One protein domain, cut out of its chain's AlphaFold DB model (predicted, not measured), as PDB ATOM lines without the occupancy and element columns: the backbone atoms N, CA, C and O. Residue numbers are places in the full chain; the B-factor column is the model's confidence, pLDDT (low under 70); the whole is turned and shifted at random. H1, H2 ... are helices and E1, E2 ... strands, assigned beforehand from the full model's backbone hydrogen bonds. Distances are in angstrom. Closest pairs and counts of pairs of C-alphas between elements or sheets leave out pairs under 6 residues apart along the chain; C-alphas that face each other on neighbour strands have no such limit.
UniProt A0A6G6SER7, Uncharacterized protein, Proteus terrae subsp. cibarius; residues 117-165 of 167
ATOM      1  N   ALA A 117     -27.181 -29.082 -26.258       91.56
ATOM      2  CA  ALA A 117     -27.765 -30.390 -26.515       91.56
ATOM      3  C   ALA A 117     -28.576 -30.882 -25.314       91.56
ATOM      4  O   ALA A 117     -28.379 -30.436 -24.188       91.56
ATOM      5  N   TRP A 118     -29.509 -31.788 -25.570       93.44
ATOM      6  CA  TRP A 118     -30.352 -32.391 -24.547       93.44
ATOM      7  C   TRP A 118     -30.796 -33.780 -24.985       93.44
ATOM      8  O   TRP A 118     -31.186 -33.967 -26.137       93.44
ATOM      9  N   ARG A 119     -30.753 -34.755 -24.074       88.88
ATOM     10  CA  ARG A 119     -31.339 -36.077 -24.317       88.88
ATOM     11  C   ARG A 119     -32.808 -36.019 -23.954       88.88
ATOM     12  O   ARG A 119     -33.154 -35.989 -22.777       88.88
ATOM     13  N   ASN A 120     -33.665 -35.994 -24.966       84.12
ATOM     14  CA  ASN A 120     -35.095 -35.881 -24.740       84.12
ATOM     15  C   ASN A 120     -35.637 -37.210 -24.163       84.12
ATOM     16  O   ASN A 120     -35.607 -38.230 -24.863       84.12
ATOM     17  N   PRO A 121     -36.159 -37.229 -22.921       80.12
ATOM     18  CA  PRO A 121     -36.667 -38.449 -22.299       80.12
ATOM     19  C   PRO A 121     -37.926 -38.988 -22.996       80.12
ATOM     20  O   PRO A 121     -38.179 -40.187 -22.943       80.12
ATOM     21  N   GLU A 122     -38.690 -38.148 -23.702       80.69
ATOM     22  CA  GLU A 122     -39.878 -38.572 -24.460       80.69
ATOM     23  C   GLU A 122     -39.534 -39.250 -25.792       80.69
ATOM     24  O   GLU A 122     -40.361 -39.961 -26.360       80.69
ATOM     25  N   LYS A 123     -38.318 -39.032 -26.306       77.25
ATOM     26  CA  LYS A 123     -37.829 -39.616 -27.561       77.25
ATOM     27  C   LYS A 123     -36.746 -40.656 -27.304       77.25
ATOM     28  O   LYS A 123     -35.698 -40.630 -27.940       77.25
ATOM     29  N   ASN A 124     -36.969 -41.551 -26.344       77.06
ATOM     30  CA  ASN A 124     -36.052 -42.652 -26.021       77.06
ATOM     31  C   ASN A 124     -34.590 -42.218 -25.759       77.06
ATOM     32  O   ASN A 124     -33.666 -42.998 -25.979       77.06
ATOM     33  N   GLY A 125     -34.363 -40.982 -25.299       76.19
ATOM     34  CA  GLY A 125     -33.020 -40.458 -25.045       76.19
ATOM     35  C   GLY A 125     -32.261 -39.985 -26.289       76.19
ATOM     36  O   GLY A 125     -31.047 -39.804 -26.209       76.19
ATOM     37  N   GLU A 126     -32.937 -39.768 -27.422       85.94
ATOM     38  CA  GLU A 126     -32.321 -39.147 -28.597       85.94
ATOM     39  C   GLU A 126     -31.816 -37.727 -28.297       85.94
ATOM     40  O   GLU A 126     -32.456 -36.937 -27.594       85.94
ATOM     41  N   TRP A 127     -30.662 -37.396 -28.881       87.06
ATOM     42  CA  TRP A 127     -30.050 -36.077 -28.778       87.06
ATOM     43  C   TRP A 127     -30.806 -35.038 -29.612       87.06
ATOM     44  O   TRP A 127     -30.758 -35.042 -30.847       87.06
ATOM     45  N   GLU A 128     -31.413 -34.069 -28.937       90.12
ATOM     46  CA  GLU A 128     -31.811 -32.805 -29.543       90.12
ATOM     47  C   GLU A 128     -30.653 -31.811 -29.439       90.12
ATOM     48  O   GLU A 128     -30.030 -31.673 -28.392       90.12
ATOM     49  N   LYS A 129     -30.320 -31.142 -30.548       91.06
ATOM     50  CA  LYS A 129     -29.140 -30.272 -30.644       91.06
ATOM     51  C   LYS A 129     -29.463 -28.945 -31.300       91.06
ATOM     52  O   LYS A 129     -30.312 -28.854 -32.190       91.06
ATOM     53  N   TYR A 130     -28.743 -27.917 -30.889       90.88
ATOM     54  CA  TYR A 130     -28.834 -26.574 -31.434       90.88
ATOM     55  C   TYR A 130     -27.423 -26.011 -31.602       90.88
ATOM     56  O   TYR A 130     -26.581 -26.182 -30.729       90.88
ATOM     57  N   SER A 131     -27.152 -25.371 -32.742       87.19
ATOM     58  CA  SER A 131     -25.822 -24.834 -33.072       87.19
ATOM     59  C   SER A 131     -25.831 -23.348 -33.419       87.19
ATOM     60  O   SER A 131     -24.886 -22.640 -33.094       87.19
ATOM     61  N   SER A 132     -26.865 -22.850 -34.106       83.88
ATOM     62  CA  SER A 132     -27.003 -21.425 -34.439       83.88
ATOM     63  C   SER A 132     -28.394 -21.105 -34.995       83.88
ATOM     64  O   SER A 132     -29.076 -21.993 -35.507       83.88
ATOM     65  N   GLY A 133     -28.781 -19.827 -34.966       83.31
ATOM     66  CA  GLY A 133     -30.002 -19.321 -35.596       83.31
ATOM     67  C   GLY A 133     -31.130 -19.022 -34.609       83.31
ATOM     68  O   GLY A 133     -30.911 -18.436 -33.553       83.31
ATOM     69  N   ARG A 134     -32.367 -19.357 -34.987       86.12
ATOM     70  CA  ARG A 134     -33.520 -19.233 -34.089       86.12
ATOM     71  C   ARG A 134     -33.466 -20.368 -33.072       86.12
ATOM     72  O   ARG A 134     -33.364 -21.524 -33.478       86.12
ATOM     73  N   LEU A 135     -33.560 -20.030 -31.786       87.06
ATOM     74  CA  LEU A 135     -33.525 -21.009 -30.701       87.06
ATOM     75  C   LEU A 135     -34.579 -22.099 -30.934       87.06
ATOM     76  O   LEU A 135     -35.733 -21.798 -31.249       87.06
ATOM     77  N   ALA A 136     -34.162 -23.358 -30.821       89.12
ATOM     78  CA  ALA A 136     -35.042 -24.490 -31.056       89.12
ATOM     79  C   ALA A 136     -36.086 -24.611 -29.935       89.12
ATOM     80  O   ALA A 136     -35.777 -24.390 -28.765       89.12
ATOM     81  N   ASN A 137     -37.316 -24.998 -30.286       91.44
ATOM     82  CA  ASN A 137     -38.432 -25.085 -29.333       91.44
ATOM     83  C   ASN A 137     -38.146 -26.037 -28.161       91.44
ATOM     84  O   ASN A 137     -38.620 -25.811 -27.052       91.44
ATOM     85  N   TRP A 138     -37.334 -27.071 -28.391       91.19
ATOM     86  CA  TRP A 138     -36.943 -28.014 -27.351       91.19
ATOM     87  C   TRP A 138     -36.131 -27.363 -26.234       91.19
ATOM     88  O   TRP A 138     -36.225 -27.807 -25.099       91.19
ATOM     89  N   VAL A 139     -35.390 -26.283 -26.512       89.62
ATOM     90  CA  VAL A 139     -34.602 -25.583 -25.486       89.62
ATOM     91  C   VAL A 139     -35.535 -24.974 -24.442       89.62
ATOM     92  O   VAL A 139     -35.279 -25.072 -23.248       89.62
ATOM     93  N   ALA A 140     -36.651 -24.386 -24.882       89.25
ATOM     94  CA  ALA A 140     -37.669 -23.880 -23.968       89.25
ATOM     95  C   ALA A 140     -38.339 -25.023 -23.194       89.25
ATOM     96  O   ALA A 140     -38.580 -24.882 -22.000       89.25
ATOM     97  N   LYS A 141     -38.586 -26.163 -23.850       90.31
ATOM     98  CA  LYS A 141     -39.152 -27.355 -23.210       90.31
ATOM     99  C   LYS A 141     -38.239 -27.903 -22.108       90.31
ATOM    100  O   LYS A 141     -38.685 -28.064 -20.978       90.31
ATOM    101  N   ALA A 142     -36.958 -28.114 -22.404       88.94
ATOM    102  CA  ALA A 142     -35.971 -28.616 -21.450       88.94
ATOM    103  C   ALA A 142     -35.874 -27.717 -20.205       88.94
ATOM    104  O   ALA A 142     -35.898 -28.203 -19.078       88.94
ATOM    105  N   LYS A 143     -35.860 -26.394 -20.395       90.69
ATOM    106  CA  LYS A 143     -35.795 -25.438 -19.281       90.69
ATOM    107  C   LYS A 143     -37.086 -25.359 -18.474       90.69
ATOM    108  O   LYS A 143     -37.059 -25.408 -17.250       90.69
ATOM    109  N   ASN A 144     -38.219 -25.200 -19.154       90.19
ATOM    110  CA  ASN A 144     -39.479 -24.868 -18.493       90.19
ATOM    111  C   ASN A 144     -40.174 -26.095 -17.900       90.19
ATOM    112  O   ASN A 144     -40.848 -25.970 -16.883       90.19
ATOM    113  N   GLU A 145     -40.039 -27.259 -18.536       88.81
ATOM    114  CA  GLU A 145     -40.738 -28.481 -18.119       88.81
ATOM    115  C   GLU A 145     -39.825 -29.432 -17.339       88.81
ATOM    116  O   GLU A 145     -40.287 -30.082 -16.405       88.81
ATOM    117  N   TYR A 146     -38.533 -29.482 -17.678       85.56
ATOM    118  CA  TYR A 146     -37.560 -30.377 -17.036       85.56
ATOM    119  C   TYR A 146     -36.581 -29.650 -16.109       85.56
ATOM    120  O   TYR A 146     -35.748 -30.294 -15.478       85.56
ATOM    121  N   GLY A 147     -36.697 -28.325 -15.978       87.88
ATOM    122  CA  GLY A 147     -35.883 -27.533 -15.054       87.88
ATOM    123  C   GLY A 147     -34.402 -27.466 -15.427       87.88
ATOM    124  O   GLY A 147     -33.580 -27.126 -14.577       87.88
ATOM    125  N   GLU A 148     -34.048 -27.793 -16.672       89.69
ATOM    126  CA  GLU A 148     -32.660 -27.775 -17.123       89.69
ATOM    127  C   GLU A 148     -32.115 -26.347 -17.159       89.69
ATOM    128  O   GLU A 148     -32.791 -25.409 -17.590       89.69
ATOM    129  N   SER A 149     -30.866 -26.175 -16.734       91.00
ATOM    130  CA  SER A 149     -30.188 -24.881 -16.806       91.00
ATOM    131  C   SER A 149     -29.463 -24.709 -18.143       91.00
ATOM    132  O   SER A 149     -29.137 -25.684 -18.820       91.00
ATOM    133  N   ASP A 150     -29.163 -23.463 -18.522       88.50
ATOM    134  CA  ASP A 150     -28.318 -23.191 -19.694       88.50
ATOM    135  C   ASP A 150     -26.941 -23.859 -19.598       88.50
ATOM    136  O   ASP A 150     -26.423 -24.353 -20.600       88.50
ATOM    137  N   GLU A 151     -26.374 -23.914 -18.395       89.12
ATOM    138  CA  GLU A 151     -25.079 -24.545 -18.132       89.12
ATOM    139  C   GLU A 151     -25.155 -26.059 -18.346       89.12
ATOM    140  O   GLU A 151     -24.297 -26.630 -19.017       89.12
ATOM    141  N   THR A 152     -26.224 -26.703 -17.868       90.62
ATOM    142  CA  THR A 152     -26.435 -28.145 -18.065       90.62
ATOM    143  C   THR A 152     -26.548 -28.487 -19.551       90.62
ATOM    144  O   THR A 152     -25.892 -29.408 -20.036       90.62
ATOM    145  N   LEU A 153     -27.319 -27.701 -20.308       91.56
ATOM    146  CA  LEU A 153     -27.493 -27.893 -21.751       91.56
ATOM    147  C   LEU A 153     -26.199 -27.663 -22.548       91.56
ATOM    148  O   LEU A 153     -26.007 -28.279 -23.602       91.56
ATOM    149  N   ALA A 154     -25.315 -26.785 -22.070       91.31
ATOM    150  CA  ALA A 154     -23.997 -26.570 -22.661       91.31
ATOM    151  C   ALA A 154     -23.048 -27.747 -22.379       91.31
ATOM    152  O   ALA A 154     -22.388 -28.221 -23.301       91.31
ATOM    153  N   ILE A 155     -23.040 -28.284 -21.154       91.50
ATOM    154  CA  ILE A 155     -22.251 -29.476 -20.789       91.50
ATOM    155  C   ILE A 155     -22.673 -30.680 -21.641       91.50
ATOM    156  O   ILE A 155     -21.839 -31.355 -22.243       91.50
ATOM    157  N   TYR A 156     -23.979 -30.896 -21.792       92.81
ATOM    158  CA  TYR A 156     -24.527 -31.912 -22.688       92.81
ATOM    159  C   TYR A 156     -24.117 -31.708 -24.149       92.81
ATOM    160  O   TYR A 156     -23.895 -32.677 -24.877       92.81
ATOM    161  N   ALA A 157     -23.976 -30.459 -24.600       91.75
ATOM    162  CA  ALA A 157     -23.468 -30.167 -25.936       91.75
ATOM    163  C   ALA A 157     -22.006 -30.590 -26.101       91.75
ATOM    164  O   ALA A 157     -21.638 -31.088 -27.165       91.75
ATOM    165  N   GLU A 158     -21.171 -30.422 -25.074       90.75
ATOM    166  CA  GLU A 158     -19.784 -30.893 -25.093       90.75
ATOM    167  C   GLU A 158     -19.701 -32.418 -25.178       90.75
ATOM    168  O   GLU A 158     -18.914 -32.939 -25.970       90.75
ATOM    169  N   GLU A 159     -20.528 -33.133 -24.416       90.06
ATOM    170  CA  GLU A 159     -20.632 -34.596 -24.488       90.06
ATOM    171  C   GLU A 159     -21.081 -35.053 -25.877       90.06
ATOM    172  O   GLU A 159     -20.405 -35.865 -26.509       90.06
ATOM    173  N   TYR A 160     -22.152 -34.456 -26.406       89.38
ATOM    174  CA  TYR A 160     -22.633 -34.718 -27.761       89.38
ATOM    175  C   TYR A 160     -21.549 -34.465 -28.819       89.38
ATOM    176  O   TYR A 160     -21.354 -35.259 -29.740       89.38
ATOM    177  N   ASN A 161     -20.819 -33.354 -28.703       90.56
ATOM    178  CA  ASN A 161     -19.777 -33.003 -29.660       90.56
ATOM    179  C   ASN A 161     -18.607 -33.996 -29.619       90.56
ATOM    180  O   ASN A 161     -18.097 -34.355 -30.682       90.56
ATOM    181  N   LYS A 162     -18.233 -34.482 -28.427       88.12
ATOM    182  CA  LYS A 162     -17.239 -35.552 -28.257       88.12
ATOM    183  C   LYS A 162     -17.719 -36.869 -28.869       88.12
ATOM    184  O   LYS A 162     -16.970 -37.471 -29.633       88.12
ATOM    185  N   GLU A 163     -18.962 -37.283 -28.606       86.25
ATOM    186  CA  GLU A 163     -19.561 -38.500 -29.191       86.25
ATOM    187  C   GLU A 163     -19.552 -38.466 -30.729       86.25
ATOM    188  O   GLU A 163     -19.351 -39.487 -31.383       86.25
ATOM    189  N   MET A 164     -19.730 -37.282 -31.317       84.19
ATOM    190  CA  MET A 164     -19.775 -37.086 -32.767       84.19
ATOM    191  C   MET A 164     -18.407 -36.806 -33.414       84.19
ATOM    192  O   MET A 164     -18.354 -36.565 -34.622       84.19
ATOM    193  N   GLY A 165     -17.312 -36.823 -32.645       83.12
ATOM    194  CA  GLY A 165     -15.950 -36.626 -33.157       83.12
ATOM    195  C   GLY A 165     -15.616 -35.184 -33.548       83.12
ATOM    196  O   GLY A 165     -14.756 -34.957 -34.399       83.12
TER     197      GLY A 165
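AT A GLANCE: This is residues 117 to 165 of the 167 residues of an uncharacterized protein of Proteus terrae subsp. cibarius (UniProt A0A6G6SER7). Two helices, H1 and H2, meet near their ends as an open V, and a small two-stranded hairpin, E1 and E2, sits in the opening of that V. E1 is the strand with more close C-alpha pairs to both helices, and H2, the longer helix, packs on it more fully than H1 does. The printed part has 49 residues with two named strands and two named helices, in the order E1, E2, H1, H2 along the chain; the sheet's order is E1 - E2, antiparallel, and the class is mixed, helices and strands. The whole is compact, with a radius of gyration of the C-alphas of 10.3 A, and spans 30 by 26 by 17 A.

IN THESE COORDINATES: E1 is residues 117 to 120, beginning with C-alpha 117 at (-27.765, -30.390, -26.515). E2, residues 126 to 130, is 13.4 A from first to last C-alpha, against 9.3 A for E1. H1 is residues 137 to 146, 13.4 A long, and starts at C-alpha 137, (-38.432, -25.085, -29.333). H2 is residues 150 to 163, 20.0 A long, and ends at C-alpha 163, (-19.561, -38.500, -29.191).

HOW THE PARTS SIT: E1 and E2 are a hairpin, antiparallel at 147 degrees between their directions. The C-alphas of 117 and 129 face each other at 4.4 A. N 118 and O 128 are within hydrogen-bond range at 2.9 A, and N 128 and O 118 at 2.8 A. E1 and H2 have 8 pairs of C-alphas within 8 A, the closest being those of Ala 117 and Ala 157, 4.3 A apart. E2 and H2 have 2 such pairs, the closest those of Lys 129 and Ala 157 at 7.4 A. H1 has 1 such pair with E1, the C-alphas of Trp 118 and Ala 142 at 7.4 A. H1 and H2 are close but not clearly touching, with the closest C-alphas, those of Lys 143 and Asp 150, 7.8 A apart. Their lines stand at a steep tilt of 61 degrees, and they run opposite ways. In H1 and H2 every O i to N i+4 pair is within hydrogen-bond range.

THE WHOLE: The two C-alphas farthest apart are those of Glu 145 and Gly 165, at 30.1 A, while those of the first and last printed residues, Ala 117 and Gly 165, are 14.9 A apart. The printed part has no cut. The links from E1 to E2 and from H1 to H2 are tight, the link from E2 to H1 is short, and no link is long. The mean pLDDT of the printed part is 87.9, and no printed residue is under 70.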